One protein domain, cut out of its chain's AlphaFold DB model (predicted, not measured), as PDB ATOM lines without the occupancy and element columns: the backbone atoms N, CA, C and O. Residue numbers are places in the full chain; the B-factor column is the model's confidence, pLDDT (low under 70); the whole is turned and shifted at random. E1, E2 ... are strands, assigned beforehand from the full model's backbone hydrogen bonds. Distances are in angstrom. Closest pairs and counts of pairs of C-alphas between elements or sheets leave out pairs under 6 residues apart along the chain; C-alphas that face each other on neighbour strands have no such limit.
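Overview. This is residues 283 to 325 and 343 to 379 of the 1093 residues of the protein "Thioredoxin domain-containing protein" of Lentisphaerae bacterium (UniProt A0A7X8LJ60). A slender rod of mostly lengthwise strands: E2, E7, E6 and E4 form a sheet curled like part of a barrel, and the small pair E1 and E3 covers part of its open side, leaving the ring loosely closed. E5, paired with residues 343 to 344, sits beyond E4, and the loops at Thr 309 and Asp 350 make the rod's two ends. The 80 printed residues hold seven named strands, E1 to E7 in chain order, and no named helix: all strand. The sheet E2 E7 E6 E4 is mixed, E1 and E3 are antiparallel, and the whole is only just loose, close to compact, with a radius of gyration of the C-alphas of 14.1 A and spans of 49 by 20 by 15 A.

Arrangement. E1, residues 283 to 285, is antiparallel to E3, residues 298 to 305, with N 303 and O 284 at 3.0 A. E2, residues 289 to 293, is parallel to E7, residues 372 to 378, with N 290 and O 374 at 2.9 A. E6, residues 356 to 364, forms a hairpin with E7, N 375 and O 357 at 2.8 A. E4, residues 312 to 318, is antiparallel to E6, N 315 and O 362 at 2.8 A. E3 and E4 are near each other. E5, residues 323 to 325, pairs with no named strand; the closest C-alphas of E4 and E5 are those of Val 318 and Leu 324, 7.4 A apart.

Along the chain. E1 begins at C-alpha 283 (-21.533, 9.447, -7.708) and spans 7.4 A, E2 14.1 A, E3 22.7 A, E4 20.3 A and E5 6.9 A. E6 spans 26.8 A; E7 spans 19.5 A and ends at C-alpha 378 (-48.845, 5.505, -7.372).

Size, cuts and confidence. The C-alphas of Thr 309 and Asp 350, the two farthest apart, are 49.3 A apart. Residues 326 to 342 are not printed; C-alphas 325 and 343 are 6.7 A apart. Of the links printed whole, none is long. The model's pLDDT is under 70 at residues 349 to 354 and 379.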
ATOM      1  N   ILE A 283     -20.256   8.715  -7.712       91.69
ATOM      2  CA  ILE A 283     -21.533   9.447  -7.708       91.69
ATOM      3  C   ILE A 283     -22.671   8.549  -8.191       91.69
ATOM      4  O   ILE A 283     -22.582   7.946  -9.260       91.69
ATOM      5  N   GLY A 284     -23.767   8.496  -7.432       90.56
ATOM      6  CA  GLY A 284     -24.981   7.790  -7.843       90.56
ATOM      7  C   GLY A 284     -26.163   7.945  -6.885       90.56
ATOM      8  O   GLY A 284     -26.081   8.617  -5.854       90.56
ATOM      9  N   PHE A 285     -27.274   7.306  -7.241       91.25
ATOM     10  CA  PHE A 285     -28.442   7.142  -6.376       91.25
ATOM     11  C   PHE A 285     -28.170   6.136  -5.247       91.25
ATOM     12  O   PHE A 285     -27.351   5.230  -5.385       91.25
ATOM     13  N   ALA A 286     -28.914   6.252  -4.142       82.50
ATOM     14  CA  ALA A 286     -28.854   5.285  -3.039       82.50
ATOM     15  C   ALA A 286     -29.593   3.958  -3.338       82.50
ATOM     16  O   ALA A 286     -29.382   2.964  -2.650       82.50
ATOM     17  N   SER A 287     -30.473   3.952  -4.343       84.44
ATOM     18  CA  SER A 287     -31.195   2.783  -4.860       84.44
ATOM     19  C   SER A 287     -31.590   3.042  -6.314       84.44
ATOM     20  O   SER A 287     -31.820   4.186  -6.701       84.44
ATOM     21  N   ASP A 288     -31.695   1.981  -7.106       85.19
ATOM     22  CA  ASP A 288     -32.216   1.964  -8.475       85.19
ATOM     23  C   ASP A 288     -33.749   2.107  -8.552       85.19
ATOM     24  O   ASP A 288     -34.294   2.221  -9.652       85.19
ATOM     25  N   LYS A 289     -34.452   2.136  -7.410       81.06
ATOM     26  CA  LYS A 289     -35.908   2.297  -7.340       81.06
ATOM     27  C   LYS A 289     -36.355   3.377  -6.361       81.06
ATOM     28  O   LYS A 289     -35.751   3.578  -5.309       81.06
ATOM     29  N   ALA A 290     -37.461   4.028  -6.697       82.69
ATOM     30  CA  ALA A 290     -38.226   4.899  -5.814       82.69
ATOM     31  C   ALA A 290     -39.713   4.879  -6.209       82.69
ATOM     32  O   ALA A 290     -40.085   4.267  -7.207       82.69
ATOM     33  N   SER A 291     -40.561   5.569  -5.450       86.12
ATOM     34  CA  SER A 291     -41.954   5.802  -5.827       86.12
ATOM     35  C   SER A 291     -42.426   7.199  -5.432       86.12
ATOM     36  O   SER A 291     -41.828   7.862  -4.580       86.12
ATOM     37  N   VAL A 292     -43.488   7.657  -6.088       86.94
ATOM     38  CA  VAL A 292     -44.146   8.953  -5.877       86.94
ATOM     39  C   VAL A 292     -45.637   8.792  -6.155       86.94
ATOM     40  O   VAL A 292     -46.017   7.950  -6.962       86.94
ATOM     41  N   LYS A 293     -46.505   9.559  -5.494       82.50
ATOM     42  CA  LYS A 293     -47.927   9.575  -5.860       82.50
ATOM     43  C   LYS A 293     -48.135  10.436  -7.100       82.50
ATOM     44  O   LYS A 293     -47.404  11.400  -7.313       82.50
ATOM     45  N   GLU A 294     -49.145  10.129  -7.899       80.88
ATOM     46  CA  GLU A 294     -49.582  11.072  -8.927       80.88
ATOM     47  C   GLU A 294     -50.044  12.401  -8.296       80.88
ATOM     48  O   GLU A 294     -50.536  12.430  -7.165       80.88
ATOM     49  N   GLY A 295     -49.816  13.516  -8.992       82.69
ATOM     50  CA  GLY A 295     -50.030  14.870  -8.466       82.69
ATOM     51  C   GLY A 295     -48.944  15.390  -7.508       82.69
ATOM     52  O   GLY A 295     -48.789  16.608  -7.400       82.69
ATOM     53  N   ASP A 296     -48.159  14.520  -6.861       89.31
ATOM     54  CA  ASP A 296     -47.041  14.921  -5.996       89.31
ATOM     55  C   ASP A 296     -45.759  15.219  -6.803       89.31
ATOM     56  O   ASP A 296     -45.574  14.789  -7.944       89.31
ATOM     57  N   ASN A 297     -44.819  15.940  -6.182       92.50
ATOM     58  CA  ASN A 297     -43.471  16.144  -6.720       92.50
ATOM     59  C   ASN A 297     -42.507  15.073  -6.188       92.50
ATOM     60  O   ASN A 297     -42.409  14.860  -4.978       92.50
ATOM     61  N   TYR A 298     -41.716  14.458  -7.067       94.00
ATOM     62  CA  TYR A 298     -40.681  13.508  -6.664       94.00
ATOM     63  C   TYR A 298     -39.390  14.233  -6.255       94.00
ATOM     64  O   TYR A 298     -38.830  14.990  -7.045       94.00
ATOM     65  N   SER A 299     -38.884  13.973  -5.044       94.19
ATOM     66  CA  SER A 299     -37.625  14.537  -4.531       94.19
ATOM     67  C   SER A 299     -36.517  13.479  -4.481       94.19
ATOM     68  O   SER A 299     -36.353  12.789  -3.470       94.19
ATOM     69  N   GLY A 300     -35.717  13.383  -5.541       92.12
ATOM     70  CA  GLY A 300     -34.587  12.458  -5.617       92.12
ATOM     71  C   GLY A 300     -33.327  12.960  -4.902       92.12
ATOM     72  O   GLY A 300     -33.146  14.156  -4.664       92.12
ATOM     73  N   LYS A 301     -32.438  12.022  -4.549       93.94
ATOM     74  CA  LYS A 301     -31.171  12.273  -3.839       93.94
ATOM     75  C   LYS A 301     -30.008  11.538  -4.506       93.94
ATOM     76  O   LYS A 301     -30.105  10.343  -4.775       93.94
ATOM     77  N   ILE A 302     -28.904  12.251  -4.712       94.62
ATOM     78  CA  ILE A 302     -27.671  11.771  -5.347       94.62
ATOM     79  C   ILE A 302     -26.528  11.994  -4.357       94.62
ATOM     80  O   ILE A 302     -26.410  13.087  -3.803       94.62
ATOM     81  N   ALA A 303     -25.690  10.988  -4.123       91.56
ATOM     82  CA  ALA A 303     -24.582  11.071  -3.174       91.56
ATOM     83  C   ALA A 303     -23.224  10.918  -3.867       91.56
ATOM     84  O   ALA A 303     -23.094  10.115  -4.791       91.56
ATOM     85  N   ARG A 304     -22.216  11.646  -3.365       91.38
ATOM     86  CA  ARG A 304     -20.792  11.367  -3.590       91.38
ATOM     87  C   ARG A 304     -20.248  10.579  -2.397       91.38
ATOM     88  O   ARG A 304     -20.349  11.049  -1.261       91.38
ATOM     89  N   SER A 305     -19.686   9.398  -2.640       81.69
ATOM     90  CA  SER A 305     -19.166   8.490  -1.607       81.69
ATOM     91  C   SER A 305     -17.808   7.890  -1.984       81.69
ATOM     92  O   SER A 305     -17.415   7.892  -3.147       81.69
ATOM     93  N   GLY A 306     -17.068   7.385  -0.992       73.56
ATOM     94  CA  GLY A 306     -15.810   6.662  -1.219       73.56
ATOM     95  C   GLY A 306     -14.647   7.501  -1.763       73.56
ATOM     96  O   GLY A 306     -13.723   6.919  -2.310       73.56
ATOM     97  N   GLY A 307     -14.704   8.831  -1.662       77.00
ATOM     98  CA  GLY A 307     -13.635   9.744  -2.078       77.00
ATOM     99  C   GLY A 307     -14.159  11.157  -2.350       77.00
ATOM    100  O   GLY A 307     -15.326  11.323  -2.721       77.00
ATOM    101  N   THR A 308     -13.325  12.175  -2.131       82.69
ATOM    102  CA  THR A 308     -13.708  13.599  -2.243       82.69
ATOM    103  C   THR A 308     -12.761  14.442  -3.102       82.69
ATOM    104  O   THR A 308     -13.018  15.629  -3.295       82.69
ATOM    105  N   THR A 309     -11.712  13.848  -3.675       78.88
ATOM    106  CA  THR A 309     -10.681  14.567  -4.437       78.88
ATOM    107  C   THR A 309     -11.160  15.033  -5.813       78.88
ATOM    108  O   THR A 309     -11.781  14.289  -6.571       78.88
ATOM    109  N   GLY A 310     -10.852  16.277  -6.163       80.56
ATOM    110  CA  GLY A 310     -11.274  16.931  -7.396       80.56
ATOM    111  C   GLY A 310     -12.725  17.423  -7.358       80.56
ATOM    112  O   GLY A 310     -13.581  16.886  -6.649       80.56
ATOM    113  N   ALA A 311     -13.005  18.457  -8.153       86.38
ATOM    114  CA  ALA A 311     -14.360  18.953  -8.378       86.38
ATOM    115  C   ALA A 311     -15.105  18.054  -9.376       86.38
ATOM    116  O   ALA A 311     -14.558  17.670 -10.411       86.38
ATOM    117  N   VAL A 312     -16.359  17.722  -9.066       89.38
ATOM    118  CA  VAL A 312     -17.131  16.688  -9.774       89.38
ATOM    119  C   VAL A 312     -18.588  17.105  -9.940       89.38
ATOM    120  O   VAL A 312     -19.129  17.866  -9.134       89.38
ATOM    121  N   SER A 313     -19.258  16.609 -10.977       91.25
ATOM    122  CA  SER A 313     -20.656  16.958 -11.248       91.25
ATOM    123  C   SER A 313     -21.457  15.802 -11.835       91.25
ATOM    124  O   SER A 313     -20.916  14.910 -12.486       91.25
ATOM    125  N   ALA A 314     -22.769  15.830 -11.610       94.31
ATOM    126  CA  ALA A 314     -23.730  14.965 -12.277       94.31
ATOM    127  C   ALA A 314     -24.796  15.813 -12.973       94.31
ATOM    128  O   ALA A 314     -25.493  16.603 -12.332       94.31
ATOM    129  N   THR A 315     -24.929  15.623 -14.284       95.50
ATOM    130  CA  THR A 315     -26.067  16.114 -15.070       95.50
ATOM    131  C   THR A 315     -27.211  15.122 -14.919       95.50
ATOM    132  O   THR A 315     -26.993  13.914 -15.019       95.50
ATOM    133  N   ILE A 316     -28.417  15.623 -14.676       96.44
ATOM    134  CA  ILE A 316     -29.609  14.827 -14.388       96.44
ATOM    135  C   ILE A 316     -30.544  14.922 -15.597       96.44
ATOM    136  O   ILE A 316     -30.797  16.012 -16.108       96.44
ATOM    137  N   THR A 317     -31.067  13.786 -16.050       94.75
ATOM    138  CA  THR A 317     -32.069  13.699 -17.119       94.75
ATOM    139  C   THR A 317     -33.244  12.838 -16.671       94.75
ATOM    140  O   THR A 317     -33.090  11.955 -15.829       94.75
ATOM    141  N   VAL A 318     -34.434  13.097 -17.213       95.44
ATOM    142  CA  VAL A 318     -35.654  12.327 -16.938       95.44
ATOM    143  C   VAL A 318     -36.311  11.925 -18.255       95.44
ATOM    144  O   VAL A 318     -36.292  12.696 -19.212       95.44
ATOM    145  N   ASN A 319     -36.848  10.707 -18.325       91.31
ATOM    146  CA  ASN A 319     -37.580  10.218 -19.491       91.31
ATOM    147  C   ASN A 319     -39.079  10.544 -19.357       91.31
ATOM    148  O   ASN A 319     -39.743  10.004 -18.471       91.31
ATOM    149  N   GLY A 320     -39.586  11.419 -20.230       84.25
ATOM    150  CA  GLY A 320     -40.966  11.922 -20.246       84.25
ATOM    151  C   GLY A 320     -41.049  13.443 -20.065       84.25
ATOM    152  O   GLY A 320     -40.069  14.080 -19.678       84.25
ATOM    153  N   ASP A 321     -42.226  14.020 -20.320       85.12
ATOM    154  CA  ASP A 321     -42.477  15.474 -20.326       85.12
ATOM    155  C   ASP A 321     -42.613  16.087 -18.913       85.12
ATOM    156  O   ASP A 321     -43.525  16.860 -18.615       85.12
ATOM    157  N   TYR A 322     -41.684  15.746 -18.018       92.56
ATOM    158  CA  TYR A 322     -41.645  16.224 -16.635       92.56
ATOM    159  C   TYR A 322     -40.695  17.417 -16.463       92.56
ATOM    160  O   TYR A 322     -39.678  17.550 -17.145       92.56
ATOM    161  N   ARG A 323     -40.983  18.285 -15.487       91.44
ATOM    162  CA  ARG A 323     -40.138  19.442 -15.151       91.44
ATOM    163  C   ARG A 323     -39.106  19.061 -14.090       91.44
ATOM    164  O   ARG A 323     -39.480  18.683 -12.981       91.44
ATOM    165  N   LEU A 324     -37.825  19.213 -14.416       94.81
ATOM    166  CA  LEU A 324     -36.682  18.872 -13.561       94.81
ATOM    167  C   LEU A 324     -35.985  20.133 -13.018       94.81
ATOM    168  O   LEU A 324     -35.692  21.048 -13.786       94.81
ATOM    169  N   SER A 325     -35.675  20.170 -11.717       92.62
ATOM    170  CA  SER A 325     -34.893  21.254 -11.104       92.62
ATOM    171  C   SER A 325     -34.096  20.800  -9.863       92.62
ATOM    172  O   SER A 325     -34.688  20.187  -8.974       92.62
ATOM    173  N   VAL A 343     -38.412  16.382  -9.510       95.31
ATOM    174  CA  VAL A 343     -39.198  16.137 -10.726       95.31
ATOM    175  C   VAL A 343     -40.653  16.488 -10.418       95.31
ATOM    176  O   VAL A 343     -41.197  16.059  -9.403       95.31
ATOM    177  N   SER A 344     -41.266  17.304 -11.271       92.81
ATOM    178  CA  SER A 344     -42.586  17.903 -11.058       92.81
ATOM    179  C   SER A 344     -43.436  17.883 -12.330       92.81
ATOM    180  O   SER A 344     -42.912  17.732 -13.436       92.81
ATOM    181  N   GLY A 345     -44.754  18.038 -12.175       88.56
ATOM    182  CA  GLY A 345     -45.719  17.897 -13.273       88.56
ATOM    183  C   GLY A 345     -46.149  16.450 -13.538       88.56
ATOM    184  O   GLY A 345     -46.397  16.096 -14.684       88.56
ATOM    185  N   ILE A 346     -46.211  15.614 -12.497       90.81
ATOM    186  CA  ILE A 346     -46.690  14.228 -12.587       90.81
ATOM    187  C   ILE A 346     -48.230  14.246 -12.653       90.81
ATOM    188  O   ILE A 346     -48.857  14.682 -11.684       90.81
ATOM    189  N   PRO A 347     -48.860  13.828 -13.768       81.56
ATOM    190  CA  PRO A 347     -50.297  13.994 -13.968       81.56
ATOM    191  C   PRO A 347     -51.117  12.986 -13.157       81.56
ATOM    192  O   PRO A 347     -50.790  11.800 -13.123       81.56
ATOM    193  N   VAL A 348     -52.211  13.469 -12.564       79.75
ATOM    194  CA  VAL A 348     -53.279  12.635 -11.988       79.75
ATOM    195  C   VAL A 348     -54.131  12.064 -13.124       79.75
ATOM    196  O   VAL A 348     -54.462  12.804 -14.053       79.75
ATOM    197  N   THR A 349     -54.482  10.778 -13.073       68.94
ATOM    198  CA  THR A 349     -55.316  10.120 -14.092       68.94
ATOM    199  C   THR A 349     -56.363   9.190 -13.489       68.94
ATOM    200  O   THR A 349     -56.054   8.387 -12.621       68.94
ATOM    201  N   ASP A 350     -57.572   9.193 -14.052       58.22
ATOM    202  CA  ASP A 350     -58.709   8.382 -13.574       58.22
ATOM    203  C   ASP A 350     -58.599   6.868 -13.886       58.22
ATOM    204  O   ASP A 350     -59.567   6.117 -13.737       58.22
ATOM    205  N   VAL A 351     -57.443   6.403 -14.373       56.16
ATOM    206  CA  VAL A 351     -57.193   5.020 -14.797       56.16
ATOM    207  C   VAL A 351     -56.156   4.399 -13.873       56.16
ATOM    208  O   VAL A 351     -55.028   4.871 -13.821       56.16
ATOM    209  N   TYR A 352     -56.526   3.311 -13.193       59.84
ATOM    210  CA  TYR A 352     -55.592   2.536 -12.375       59.84
ATOM    211  C   TYR A 352     -54.643   1.720 -13.264       59.84
ATOM    212  O   TYR A 352     -55.039   0.681 -13.805       59.84
ATOM    213  N   ASP A 353     -53.400   2.170 -13.416       56.38
ATOM    214  CA  ASP A 353     -52.379   1.511 -14.229       56.38
ATOM    215  C   ASP A 353     -50.979   1.562 -13.587       56.38
ATOM    216  O   ASP A 353     -50.722   2.231 -12.591       56.38
ATOM    217  N   THR A 354     -50.035   0.780 -14.117       64.19
ATOM    218  CA  THR A 354     -48.658   0.758 -13.602       64.19
ATOM    219  C   THR A 354     -47.775   1.697 -14.418       64.19
ATOM    220  O   THR A 354     -47.127   1.264 -15.376       64.19
ATOM    221  N   ARG A 355     -47.742   2.978 -14.040       79.81
ATOM    222  CA  ARG A 355     -46.872   3.998 -14.650       79.81
ATOM    223  C   ARG A 355     -45.547   4.139 -13.898       79.81
ATOM    224  O   ARG A 355     -45.478   4.015 -12.680       79.81
ATOM    225  N   SER A 356     -44.477   4.438 -14.629       88.56
ATOM    226  CA  SER A 356     -43.176   4.807 -14.058       88.56
ATOM    227  C   SER A 356     -42.402   5.725 -15.006       88.56
ATOM    228  O   SER A 356     -42.670   5.763 -16.208       88.56
ATOM    229  N   PHE A 357     -41.426   6.456 -14.468       90.69
ATOM    230  CA  PHE A 357     -40.439   7.202 -15.252       90.69
ATOM    231  C   PHE A 357     -39.019   6.876 -14.786       90.69
ATOM    232  O   PHE A 357     -38.804   6.404 -13.671       90.69
ATOM    233  N   THR A 358     -38.027   7.127 -15.639       93.88
ATOM    234  CA  THR A 358     -36.615   6.879 -15.315       93.88
ATOM    235  C   THR A 358     -35.864   8.193 -15.193       93.88
ATOM    236  O   THR A 358     -35.969   9.046 -16.077       93.88
ATOM    237  N   VAL A 359     -35.084   8.338 -14.123       95.38
ATOM    238  CA  VAL A 359     -34.100   9.410 -13.950       95.38
ATOM    239  C   VAL A 359     -32.704   8.835 -14.179       95.38
ATOM    240  O   VAL A 359     -32.351   7.815 -13.586       95.38
ATOM    241  N   THR A 360     -31.900   9.500 -15.005       94.75
ATOM    242  CA  THR A 360     -30.556   9.055 -15.394       94.75
ATOM    243  C   THR A 360     -29.518  10.138 -15.093       94.75
ATOM    244  O   THR A 360     -29.791  11.333 -15.197       94.75
ATOM    245  N   LEU A 361     -28.312   9.719 -14.705       94.75
ATOM    246  CA  LEU A 361     -27.187  10.581 -14.353       94.75
ATOM    247  C   LEU A 361     -26.049  10.437 -15.366       94.75
ATOM    248  O   LEU A 361     -25.599   9.329 -15.655       94.75
ATOM    249  N   SER A 362     -25.522  11.565 -15.837       93.94
ATOM    250  CA  SER A 362     -24.235  11.634 -16.534       93.94
ATOM    251  C   SER A 362     -23.208  12.288 -15.613       93.94
ATOM    252  O   SER A 362     -23.358  13.455 -15.247       93.94
ATOM    253  N   VAL A 363     -22.202  11.521 -15.190       91.19
ATOM    254  CA  VAL A 363     -21.198  11.933 -14.196       91.19
ATOM    255  C   VAL A 363     -19.918  12.408 -14.882       91.19
ATOM    256  O   VAL A 363     -19.433  11.767 -15.811       91.19
ATOM    257  N   SER A 364     -19.351  13.506 -14.381       87.38
ATOM    258  CA  SER A 364     -18.051  14.049 -14.774       87.38
ATOM    259  C   SER A 364     -17.134  14.181 -13.554       87.38
ATOM    260  O   SER A 364     -17.569  14.601 -12.480       87.38
ATOM    261  N   GLY A 365     -15.863  13.806 -13.719       76.44
ATOM    262  CA  GLY A 365     -14.816  13.899 -12.691       76.44
ATOM    263  C   GLY A 365     -14.802  12.793 -11.621       76.44
ATOM    264  O   GLY A 365     -13.830  12.706 -10.881       76.44
ATOM    265  N   ALA A 366     -15.818  11.926 -11.549       79.81
ATOM    266  CA  ALA A 366     -15.913  10.828 -10.575       79.81
ATOM    267  C   ALA A 366     -16.262   9.483 -11.237       79.81
ATOM    268  O   ALA A 366     -16.696   9.436 -12.389       79.81
ATOM    269  N   ASN A 367     -16.137   8.385 -10.487       80.44
ATOM    270  CA  ASN A 367     -16.636   7.079 -10.921       80.44
ATOM    271  C   ASN A 367     -18.173   7.014 -10.849       80.44
ATOM    272  O   ASN A 367     -18.805   7.625  -9.985       80.44
ATOM    273  N   GLY A 368     -18.792   6.227 -11.733       78.50
ATOM    274  CA  GLY A 368     -20.240   6.012 -11.725       78.50
ATOM    275  C   GLY A 368     -20.692   5.007 -10.661       78.50
ATOM    276  O   GLY A 368     -20.091   3.943 -10.509       78.50
ATOM    277  N   GLY A 369     -21.748   5.346  -9.921       85.56
ATOM    278  CA  GLY A 369     -22.493   4.449  -9.032       85.56
ATOM    279  C   GLY A 369     -23.752   3.904  -9.700       85.56
ATOM    280  O   GLY A 369     -23.740   3.535 -10.874       85.56
ATOM    281  N   ILE A 370     -24.867   3.886  -8.967       88.00
ATOM    282  CA  ILE A 370     -26.188   3.681  -9.570       88.00
ATOM    283  C   ILE A 370     -26.527   4.952 -10.364       88.00
ATOM    284  O   ILE A 370     -26.851   5.982  -9.776       88.00
ATOM    285  N   LEU A 371     -26.400   4.889 -11.692       93.50
ATOM    286  CA  LEU A 371     -26.613   6.030 -12.597       93.50
ATOM    287  C   LEU A 371     -28.029   6.110 -13.181       93.50
ATOM    288  O   LEU A 371     -28.317   7.029 -13.939       93.50
ATOM    289  N   SER A 372     -28.909   5.165 -12.858       92.31
ATOM    290  CA  SER A 372     -30.291   5.125 -13.339       92.31
ATOM    291  C   SER A 372     -31.212   4.704 -12.202       92.31
ATOM    292  O   SER A 372     -30.890   3.763 -11.478       92.31
ATOM    293  N   GLN A 373     -32.345   5.382 -12.062       93.25
ATOM    294  CA  GLN A 373     -33.357   5.100 -11.049       93.25
ATOM    295  C   GLN A 373     -34.748   5.130 -11.683       93.25
ATOM    296  O   GLN A 373     -35.118   6.111 -12.328       93.25
ATOM    297  N   THR A 374     -35.517   4.061 -11.496       91.25
ATOM    298  CA  THR A 374     -36.927   3.996 -11.897       91.25
ATOM    299  C   THR A 374     -37.801   4.483 -10.748       91.25
ATOM    300  O   THR A 374     -37.638   4.040  -9.610       91.25
ATOM    301  N   VAL A 375     -38.716   5.401 -11.042       89.06
ATOM    302  CA  VAL A 375     -39.672   5.959 -10.089       89.06
ATOM    303  C   VAL A 375     -41.069   5.492 -10.479       89.06
ATOM    304  O   VAL A 375     -41.587   5.893 -11.522       89.06
ATOM    305  N   ASP A 376     -41.662   4.637  -9.649       85.56
ATOM    306  CA  ASP A 376     -43.023   4.131  -9.836       85.56
ATOM    307  C   ASP A 376     -44.045   5.202  -9.403       85.56
ATOM    308  O   ASP A 376     -43.930   5.776  -8.314       85.56
ATOM    309  N   ILE A 377     -45.037   5.484 -10.251       84.38
ATOM    310  CA  ILE A 377     -46.138   6.409  -9.954       84.38
ATOM    311  C   ILE A 377     -47.266   5.612  -9.284       84.38
ATOM    312  O   ILE A 377     -47.642   4.542  -9.757       84.38
ATOM    313  N   LEU A 378     -47.779   6.119  -8.164       75.12
ATOM    314  CA  LEU A 378     -48.845   5.505  -7.372       75.12
ATOM    315  C   LEU A 378     -50.141   6.317  -7.505       75.12
ATOM    316  O   LEU A 378     -50.147   7.507  -7.179       75.12
ATOM    317  N   ASP A 379     -51.226   5.670  -7.928       67.00
ATOM    318  CA  ASP A 379     -52.526   6.319  -8.144       67.00
ATOM    319  C   ASP A 379     -53.158   6.853  -6.841       67.00
ATOM    320  O   ASP A 379     -52.972   6.295  -5.749       67.00
TER     321      ASP A 379